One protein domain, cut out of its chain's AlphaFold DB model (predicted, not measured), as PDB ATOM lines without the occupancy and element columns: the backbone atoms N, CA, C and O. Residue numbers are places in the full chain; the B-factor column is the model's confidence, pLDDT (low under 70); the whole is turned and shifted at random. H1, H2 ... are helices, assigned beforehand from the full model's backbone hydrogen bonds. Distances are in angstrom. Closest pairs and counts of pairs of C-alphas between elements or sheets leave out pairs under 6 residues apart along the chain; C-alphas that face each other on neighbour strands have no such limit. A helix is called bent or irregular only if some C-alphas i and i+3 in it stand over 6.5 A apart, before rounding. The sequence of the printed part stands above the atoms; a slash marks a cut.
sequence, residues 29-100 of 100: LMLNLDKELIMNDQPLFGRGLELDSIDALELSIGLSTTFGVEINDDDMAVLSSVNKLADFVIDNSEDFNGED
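What this domain is: This is residues 29 to 100 of the 100 residues of the protein "Acyl carrier protein" of Streptococcus gallolyticus (UniProt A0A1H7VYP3). A long looping stretch with no named element, residues 29 to 52, makes one end of the model; the centres of three helices make a triangle, and a tail, residues 93 to 100, follows the last helix to the other end of the long axis. H1 and H3 run the same way but at a steep angle, with the short H2 nearly square to H1 and turning at a corner into H3; H1 meets the other two helices through few contacts, and residues 32 to 37 of the looping stretch stick out. The printed part has 72 residues, with three named helices in the order H1, H2, H3 and no named strand; the class is all helix, though under half of the residues, 34 of 72, are in named elements. The whole is compact, with a radius of gyration of the C-alphas of 12.6 A, and elongated, with spans of 41 by 27 by 19 A.

How they stand to each other: After residues 29 to 52 comes H1, residues 53 to 67, and a tight link of 5 residues joins it to H2, residues 73 to 80. These two are close but not clearly touching; their closest C-alphas, those of Ala 56 and Leu 79, are 7.3 A apart, and their lines are about perpendicular at 89 degrees. A tight link of 1 residue joins H2 to H3, residues 82 to 92. H2 and H3 touch only at the corner by their link, with the C-alphas of Val 78 and Lys 84 closest at 5.2 A; they run opposite ways at a steep tilt of 46 degrees. H1 and H3 are close but not clearly touching, with the C-alphas of Phe 67 and Val 89 closest at 6.9 A; they run the same way at a steep tilt of 45 degrees. In H3 every O i to N i+4 pair is within hydrogen-bond range, in H1 10 of 11 are, and in H2 0 of 4, beside 3 of 5 O i to N i+3 pairs.

Where its parts are: H1, 21.0 A from first to last C-alpha, begins with C-alpha 53 at (144.570, 145.436, 159.876). H2, 13.2 A long, is irregular: C-alphas 74 and 77 are 7.6 A apart. H3, 15.2 A long, ends with C-alpha 92 at (151.385, 135.415, 179.252).

The domain as a whole: The two C-alphas farthest apart, those of Arg 47 and Asp 100, are 41.5 A apart. The printed part has no cut, and Asp 100 is the chain's last residue. The mean pLDDT of the printed part is 87.6; residues 96 to 100 are under 70.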
ATOM      1  N   LEU A  29     142.743 152.926 169.670       94.00
ATOM      2  CA  LEU A  29     142.005 153.061 168.407       94.00
ATOM      3  C   LEU A  29     141.156 154.341 168.338       94.00
ATOM      4  O   LEU A  29     140.360 154.525 167.418       94.00
ATOM      5  N   MET A  30     141.284 155.225 169.336       92.62
ATOM      6  CA  MET A  30     140.540 156.485 169.455       92.62
ATOM      7  C   MET A  30     139.015 156.325 169.286       92.62
ATOM      8  O   MET A  30     138.345 157.164 168.672       92.62
ATOM      9  N   LEU A  31     138.447 155.246 169.829       92.06
ATOM     10  CA  LEU A  31     137.022 154.947 169.685       92.06
ATOM     11  C   LEU A  31     136.179 155.931 170.499       92.06
ATOM     12  O   LEU A  31     136.394 156.135 171.689       92.06
ATOM     13  N   ASN A  32     135.145 156.503 169.882       91.44
ATOM     14  CA  ASN A  32     134.206 157.390 170.571       91.44
ATOM     15  C   ASN A  32     132.984 156.617 171.104       91.44
ATOM     16  O   ASN A  32     131.847 156.883 170.704       91.44
ATOM     17  N   LEU A  33     133.217 155.621 171.960       91.62
ATOM     18  CA  LEU A  33     132.168 154.835 172.616       91.62
ATOM     19  C   LEU A  33     132.571 154.432 174.039       91.62
ATOM     20  O   LEU A  33     133.750 154.339 174.355       91.62
ATOM     21  N   ASP A  34     131.573 154.201 174.891       93.00
ATOM     22  CA  ASP A  34     131.784 153.731 176.262       93.00
ATOM     23  C   ASP A  34     132.200 152.251 176.265       93.00
ATOM     24  O   ASP A  34     131.633 151.442 175.522       93.00
ATOM     25  N   LYS A  35     133.144 151.869 177.130       93.38
ATOM     26  CA  LYS A  35     133.601 150.481 177.272       93.38
ATOM     27  C   LYS A  35     132.488 149.508 177.628       93.38
ATOM     28  O   LYS A  35     132.558 148.338 177.248       93.38
ATOM     29  N   GLU A  36     131.435 149.966 178.301       93.44
ATOM     30  CA  GLU A  36     130.261 149.138 178.600       93.44
ATOM     31  C   GLU A  36     129.535 148.656 177.331       93.44
ATOM     32  O   GLU A  36     128.861 147.625 177.356       93.44
ATOM     33  N   LEU A  37     129.709 149.351 176.201       93.31
ATOM     34  CA  LEU A  37     129.130 148.981 174.906       93.31
ATOM     35  C   LEU A  37     129.971 147.947 174.142       93.31
ATOM     36  O   LEU A  37     129.506 147.400 173.142       93.31
ATOM     37  N   ILE A  38     131.187 147.645 174.606       94.25
ATOM     38  CA  ILE A  38     132.050 146.616 174.023       94.25
ATOM     39  C   ILE A  38     131.708 145.276 174.676       94.25
ATOM     40  O   ILE A  38     132.019 145.040 175.848       94.25
ATOM     41  N   MET A  39     131.075 144.371 173.928       94.88
ATOM     42  CA  MET A  39     130.789 143.020 174.422       94.88
ATOM     43  C   MET A  39     132.059 142.163 174.466       94.88
ATOM     44  O   MET A  39     132.924 142.269 173.600       94.88
ATOM     45  N   ASN A  40     132.154 141.252 175.437       96.06
ATOM     46  CA  ASN A  40     133.381 140.471 175.627       96.06
ATOM     47  C   ASN A  40     133.621 139.422 174.522       96.06
ATOM     48  O   ASN A  40     134.766 139.071 174.241       96.06
ATOM     49  N   ASP A  41     132.545 138.943 173.893       94.56
ATOM     50  CA  ASP A  41     132.563 137.887 172.871       94.56
ATOM     51  C   ASP A  41     132.253 138.395 171.458       94.56
ATOM     52  O   ASP A  41     132.157 137.598 170.523       94.56
ATOM     53  N   GLN A  42     132.071 139.709 171.276       93.81
ATOM     54  CA  GLN A  42     131.870 140.229 169.928       93.81
ATOM     55  C   GLN A  42     133.164 140.125 169.118       93.81
ATOM     56  O   GLN A  42     134.244 140.352 169.672       93.81
ATOM     57  N   PRO A  43     133.070 139.837 167.809       92.94
ATOM     58  CA  PRO A  43     134.208 139.973 166.916       92.94
ATOM     59  C   PRO A  43     134.776 141.395 166.990       92.94
ATOM     60  O   PRO A  43     134.017 142.358 166.917       92.94
ATOM     61  N   LEU A  44     136.091 141.554 167.114       92.19
ATOM     62  CA  LEU A  44     136.694 142.891 167.018       92.19
ATOM     63  C   LEU A  44     136.782 143.336 165.549       92.19
ATOM     64  O   LEU A  44     136.390 144.447 165.208       92.19
ATOM     65  N   PHE A  45     137.172 142.429 164.654       89.50
ATOM     66  CA  PHE A  45     137.293 142.703 163.220       89.50
ATOM     67  C   PHE A  45     136.021 142.379 162.434       89.50
ATOM     68  O   PHE A  45     135.231 141.495 162.791       89.50
ATOM     69  N   GLY A  46     135.851 143.045 161.293       84.25
ATOM     70  CA  GLY A  46     134.715 142.805 160.405       84.25
ATOM     71  C   GLY A  46     133.398 143.231 161.057       84.25
ATOM     72  O   GLY A  46     133.285 144.343 161.531       84.25
ATOM     73  N   ARG A  47     132.374 142.370 161.109       80.31
ATOM     74  CA  ARG A  47     130.999 142.771 161.507       80.31
ATOM     75  C   ARG A  47     130.767 143.041 163.008       80.31
ATOM     76  O   ARG A  47     129.632 142.909 163.463       80.31
ATOM     77  N   GLY A  48     131.806 143.343 163.779       85.12
ATOM     78  CA  GLY A  48     131.685 143.743 165.182       85.12
ATOM     79  C   GLY A  48     132.123 145.186 165.397       85.12
ATOM     80  O   GLY A  48     131.359 146.083 165.061       85.12
ATOM     81  N   LEU A  49     133.330 145.420 165.927       87.31
ATOM     82  CA  LEU A  49     133.885 146.783 166.043       87.31
ATOM     83  C   LEU A  49     134.402 147.358 164.714       87.31
ATOM     84  O   LEU A  49     134.890 148.482 164.701       87.31
ATOM     85  N   GLU A  50     134.279 146.612 163.611       88.38
ATOM     86  CA  GLU A  50     134.693 147.039 162.265       88.38
ATOM     87  C   GLU A  50     136.171 147.431 162.156       88.38
ATOM     88  O   GLU A  50     136.548 148.150 161.234       88.38
ATOM     89  N   LEU A  51     137.012 146.877 163.039       90.88
ATOM     90  CA  LEU A  51     138.452 147.099 163.006       90.88
ATOM     91  C   LEU A  51     139.078 146.541 161.726       90.88
ATOM     92  O   LEU A  51     138.633 145.508 161.193       90.88
ATOM     93  N   ASP A  52     140.143 147.194 161.278       89.75
ATOM     94  CA  ASP A  52     140.966 146.777 160.148       89.75
ATOM     95  C   ASP A  52     142.355 146.249 160.573       89.75
ATOM     96  O   ASP A  52     142.641 146.010 161.745       89.75
ATOM     97  N   SER A  53     143.230 145.974 159.602       87.00
ATOM     98  CA  SER A  53     144.570 145.436 159.876       87.00
ATOM     99  C   SER A  53     145.535 146.442 160.513       87.00
ATOM    100  O   SER A  53     146.522 146.025 161.112       87.00
ATOM    101  N   ILE A  54     145.305 147.746 160.338       89.75
ATOM    102  CA  ILE A  54     146.114 148.801 160.960       89.75
ATOM    103  C   ILE A  54     145.726 148.897 162.433       89.75
ATOM    104  O   ILE A  54     146.608 148.865 163.291       89.75
ATOM    105  N   ASP A  55     144.425 148.872 162.720       91.81
ATOM    106  CA  ASP A  55     143.903 148.842 164.088       91.81
ATOM    107  C   ASP A  55     144.441 147.634 164.872       91.81
ATOM    108  O   ASP A  55     144.802 147.742 166.042       91.81
ATOM    109  N   ALA A  56     144.560 146.468 164.225       90.75
ATOM    110  CA  ALA A  56     145.141 145.272 164.843       90.75
ATOM    111  C   ALA A  56     146.569 145.510 165.369       90.75
ATOM    112  O   ALA A  56     146.927 145.040 166.452       90.75
ATOM    113  N   LEU A  57     147.381 146.242 164.602       91.25
ATOM    114  CA  LEU A  57     148.759 146.559 164.962       91.25
ATOM    115  C   LEU A  57     148.809 147.556 166.123       91.25
ATOM    116  O   LEU A  57     149.569 147.350 167.068       91.25
ATOM    117  N   GLU A  58     147.993 148.609 166.076       93.31
ATOM    118  CA  GLU A  58     147.910 149.601 167.155       93.31
ATOM    119  C   GLU A  58     147.434 148.965 168.465       93.31
ATOM    120  O   GLU A  58     148.032 149.195 169.519       93.31
ATOM    121  N   LEU A  59     146.428 148.090 168.393       94.12
ATOM    122  CA  LEU A  59     145.951 147.314 169.533       94.12
ATOM    123  C   LEU A  59     147.043 146.397 170.097       94.12
ATOM    124  O   LEU A  59     147.227 146.349 171.311       94.12
ATOM    125  N   SER A  60     147.788 145.694 169.239       92.69
ATOM    126  CA  SER A  60     148.905 144.840 169.668       92.69
ATOM    127  C   SER A  60     149.963 145.637 170.444       92.69
ATOM    128  O   SER A  60     150.374 145.241 171.537       92.69
ATOM    129  N   ILE A  61     150.331 146.820 169.945       93.06
ATOM    130  CA  ILE A  61     151.273 147.729 170.616       93.06
ATOM    131  C   ILE A  61     150.706 148.224 171.957       93.06
ATOM    132  O   ILE A  61     151.434 148.271 172.955       93.06
ATOM    133  N   GLY A  62     149.420 148.576 172.001       95.19
ATOM    134  CA  GLY A  62     148.736 149.014 173.220       95.19
ATOM    135  C   GLY A  62     148.718 147.936 174.304       95.19
ATOM    136  O   GLY A  62     149.038 148.214 175.464       95.19
ATOM    137  N   LEU A  63     148.431 146.688 173.923       94.62
ATOM    138  CA  LEU A  63     148.454 145.536 174.826       94.62
ATOM    139  C   LEU A  63     149.868 145.235 175.322       94.62
ATOM    140  O   LEU A  63     150.054 145.015 176.516       94.62
ATOM    141  N   SER A  64     150.866 145.296 174.440       93.50
ATOM    142  CA  SER A  64     152.265 145.103 174.823       93.50
ATOM    143  C   SER A  64     152.747 146.157 175.815       93.50
ATOM    144  O   SER A  64     153.374 145.835 176.822       93.50
ATOM    145  N   THR A  65     152.368 147.414 175.595       94.19
ATOM    146  CA  THR A  65     152.732 148.521 176.488       94.19
ATOM    147  C   THR A  65     152.033 148.419 177.844       94.19
ATOM    148  O   THR A  65     152.638 148.726 178.868       94.19
ATOM    149  N   THR A  66     150.765 148.000 177.861       94.31
ATOM    150  CA  THR A  66     149.942 147.971 179.083       94.31
ATOM    151  C   THR A  66     150.197 146.733 179.936       94.31
ATOM    152  O   THR A  66     150.241 146.833 181.157       94.31
ATOM    153  N   PHE A  67     150.363 145.573 179.299       94.19
ATOM    154  CA  PHE A  67     150.420 144.272 179.972       94.19
ATOM    155  C   PHE A  67     151.779 143.573 179.867       94.19
ATOM    156  O   PHE A  67     151.945 142.499 180.441       94.19
ATOM    157  N   GLY A  68     152.734 144.127 179.115       93.31
ATOM    158  CA  GLY A  68     154.051 143.514 178.924       93.31
ATOM    159  C   GLY A  68     154.034 142.227 178.092       93.31
ATOM    160  O   GLY A  68     154.971 141.441 178.180       93.31
ATOM    161  N   VAL A  69     152.977 141.991 177.306       92.50
ATOM    162  CA  VAL A  69     152.836 140.792 176.461       92.50
ATOM    163  C   VAL A  69     153.273 141.060 175.018       92.50
ATOM    164  O   VAL A  69     153.136 142.173 174.517       92.50
ATOM    165  N   GLU A  70     153.768 140.048 174.309       90.69
ATOM    166  CA  GLU A  70     154.116 140.159 172.886       90.69
ATOM    167  C   GLU A  70     153.158 139.317 172.042       90.69
ATOM    168  O   GLU A  70     153.072 138.106 172.227       90.69
ATOM    169  N   ILE A  71     152.431 139.951 171.116       88.25
ATOM    170  CA  ILE A  71     151.527 139.265 170.182       88.25
ATOM    171  C   ILE A  71     152.246 139.125 168.844       88.25
ATOM    172  O   ILE A  71     152.535 140.128 168.185       88.25
ATOM    173  N   ASN A  72     152.524 137.888 168.439       84.75
ATOM    174  CA  ASN A  72     153.180 137.599 167.169       84.75
ATOM    175  C   ASN A  72     152.163 137.451 166.030       84.75
ATOM    176  O   ASN A  72     150.964 137.288 166.253       84.75
ATOM    177  N   ASP A  73     152.650 137.438 164.787       77.50
ATOM    178  CA  ASP A  73     151.806 137.240 163.600       77.50
ATOM    179  C   ASP A  73     151.038 135.902 163.625       77.50
ATOM    180  O   ASP A  73     149.910 135.817 163.135       77.50
ATOM    181  N   ASP A  74     151.610 134.868 164.251       78.19
ATOM    182  CA  ASP A  74     150.957 133.567 164.439       78.19
ATOM    183  C   ASP A  74     149.813 133.622 165.475       78.19
ATOM    184  O   ASP A  74     148.894 132.797 165.443       78.19
ATOM    185  N   ASP A  75     149.817 134.636 166.346       78.75
ATOM    186  CA  ASP A  75     148.861 134.834 167.437       78.75
ATOM    187  C   ASP A  75     147.707 135.770 167.051       78.75
ATOM    188  O   ASP A  75     146.853 136.080 167.876       78.75
ATOM    189  N   MET A  76     147.598 136.193 165.788       77.38
ATOM    190  CA  MET A  76     146.554 137.133 165.338       77.38
ATOM    191  C   MET A  76     145.120 136.654 165.634       77.38
ATOM    192  O   MET A  76     144.203 137.463 165.778       77.38
ATOM    193  N   ALA A  77     144.904 135.342 165.791       83.12
ATOM    194  CA  ALA A  77     143.620 134.779 166.218       83.12
ATOM    195  C   ALA A  77     143.198 135.206 167.644       83.12
ATOM    196  O   ALA A  77     142.003 135.208 167.963       83.12
ATOM    197  N   VAL A  78     144.156 135.581 168.493       86.69
ATOM    198  CA  VAL A  78     143.942 136.091 169.855       86.69
ATOM    199  C   VAL A  78     143.197 137.426 169.838       86.69
ATOM    200  O   VAL A  78     142.350 137.663 170.696       86.69
ATOM    201  N   LEU A  79     143.402 138.251 168.807       87.31
ATOM    202  CA  LEU A  79     142.738 139.548 168.637       87.31
ATOM    203  C   LEU A  79     141.246 139.426 168.238       87.31
ATOM    204  O   LEU A  79     140.603 140.405 167.876       87.31
ATOM    205  N   SER A  80     140.658 138.229 168.265       90.69
ATOM    206  CA  SER A  80     139.288 138.008 167.782       90.69
ATOM    207  C   SER A  80     138.192 138.568 168.693       90.69
ATOM    208  O   SER A  80     137.157 138.993 168.178       90.69
ATOM    209  N   SER A  81     138.393 138.579 170.013       95.50
ATOM    210  CA  SER A  81     137.448 139.120 171.002       95.50
ATOM    211  C   SER A  81     138.166 139.548 172.283       95.50
ATOM    212  O   SER A  81     139.275 139.096 172.563       95.50
ATOM    213  N   VAL A  82     137.514 140.369 173.111       96.69
ATOM    214  CA  VAL A  82     138.063 140.784 174.416       96.69
ATOM    215  C   VAL A  82     138.331 139.579 175.319       96.69
ATOM    216  O   VAL A  82     139.337 139.549 176.017       96.69
ATOM    217  N   ASN A  83     137.472 138.556 175.292       96.44
ATOM    218  CA  ASN A  83     137.706 137.336 176.064       96.44
ATOM    219  C   ASN A  83     138.970 136.593 175.613       96.44
ATOM    220  O   ASN A  83     139.696 136.098 176.469       96.44
ATOM    221  N   LYS A  84     139.256 136.539 174.307       95.75
ATOM    222  CA  LYS A  84     140.484 135.914 173.795       95.75
ATOM    223  C   LYS A  84     141.734 136.704 174.149       95.75
ATOM    224  O   LYS A  84     142.726 136.099 174.542       95.75
ATOM    225  N   LEU A  85     141.648 138.030 174.101       95.44
ATOM    226  CA  LEU A  85     142.698 138.908 174.608       95.44
ATOM    227  C   LEU A  85     142.943 138.677 176.104       95.44
ATOM    228  O   LEU A  85     144.087 138.546 176.518       95.44
ATOM    229  N   ALA A  86     141.880 138.578 176.907       95.94
ATOM    230  CA  ALA A  86     141.993 138.359 178.346       95.94
ATOM    231  C   ALA A  86     142.617 137.001 178.680       95.94
ATOM    232  O   ALA A  86     143.468 136.939 179.561       95.94
ATOM    233  N   ASP A  87     142.225 135.938 177.968       94.75
ATOM    234  CA  ASP A  87     142.845 134.614 178.101       94.75
ATOM    235  C   ASP A  87     144.357 134.713 177.842       94.75
ATOM    236  O   ASP A  87     145.161 134.317 178.679       94.75
ATOM    237  N   PHE A  88     144.748 135.335 176.729       94.38
ATOM    238  CA  PHE A  88     146.153 135.485 176.364       94.38
ATOM    239  C   PHE A  88     146.951 136.335 177.356       94.38
ATOM    240  O   PHE A  88     148.060 135.958 177.719       94.38
ATOM    241  N   VAL A  89     146.399 137.467 177.804       94.19
ATOM    242  CA  VAL A  89     147.061 138.356 178.769       94.19
ATOM    243  C   VAL A  89     147.277 137.646 180.100       94.19
ATOM    244  O   VAL A  89     148.368 137.729 180.648       94.19
ATOM    245  N   ILE A  90     146.271 136.931 180.605       93.44
ATOM    246  CA  ILE A  90     146.392 136.188 181.866       93.44
ATOM    247  C   ILE A  90     147.432 135.072 181.737       93.44
ATOM    248  O   ILE A  90     148.238 134.902 182.645       93.44
ATOM    249  N   ASP A  91     147.449 134.358 180.611       92.12
ATOM    250  CA  ASP A  91     148.382 133.251 180.396       92.12
ATOM    251  C   ASP A  91     149.835 133.728 180.192       92.12
ATOM    252  O   ASP A  91     150.765 132.991 180.520       92.12
ATOM    253  N   ASN A  92     150.057 134.947 179.679       90.62
ATOM    254  CA  ASN A  92     151.385 135.415 179.252       90.62
ATOM    255  C   ASN A  92     151.957 136.602 180.042       90.62
ATOM    256  O   ASN A  92     153.136 136.904 179.863       90.62
ATOM    257  N   SER A  93     151.193 137.285 180.899       86.19
ATOM    258  CA  SER A  93     151.747 138.376 181.714       86.19
ATOM    259  C   SER A  93     152.359 137.853 183.017       86.19
ATOM    260  O   SER A  93     151.814 136.964 183.674       86.19
ATOM    261  N   GLU A  94     153.493 138.418 183.432       72.81
ATOM    262  CA  GLU A  94     154.123 138.067 184.715       72.81
ATOM    263  C   GLU A  94     153.313 138.589 185.919       72.81
ATOM    264  O   GLU A  94     153.321 137.973 186.983       72.81
ATOM    265  N   ASP A  95     152.560 139.681 185.739       70.31
ATOM    266  CA  ASP A  95     151.781 140.338 186.799       70.31
ATOM    267  C   ASP A  95     150.555 139.530 187.257       70.31
ATOM    268  O   ASP A  95     150.100 139.681 188.395       70.31
ATOM    269  N   PHE A  96     150.006 138.672 186.390       66.50
ATOM    270  CA  PHE A  96     148.836 137.842 186.703       66.50
ATOM    271  C   PHE A  96     149.177 136.357 186.866       66.50
ATOM    272  O   PHE A  96     148.392 135.621 187.467       66.50
ATOM    273  N   ASN A  97     150.375 135.940 186.451       55.16
ATOM    274  CA  ASN A  97     150.934 134.607 186.692       55.16
ATOM    275  C   ASN A  97     151.556 134.464 188.099       55.16
ATOM    276  O   ASN A  97     152.652 133.929 188.266       55.16
ATOM    277  N   GLY A  98     150.854 134.934 189.135       47.44
ATOM    278  CA  GLY A  98     151.316 134.889 190.524       47.44
ATOM    279  C   GLY A  98     150.421 134.060 191.448       47.44
ATOM    280  O   GLY A  98     149.440 134.589 191.978       47.44
ATOM    281  N   GLU A  99     150.779 132.789 191.672       41.28
ATOM    282  CA  GLU A  99     151.244 132.260 192.978       41.28
ATOM    283  C   GLU A  99     151.447 130.719 192.945       41.28
ATOM    284  O   GLU A  99     150.499 129.974 192.707       41.28
ATOM    285  N   ASP A 100     152.697 130.323 193.256       43.41
ATOM    286  CA  ASP A 100     153.273 129.026 193.703       43.41
ATOM    287  C   ASP A 100     153.353 127.788 192.778       43.41
ATOM    288  O   ASP A 100     152.359 127.043 192.609       43.41
TER     289      ASP A 100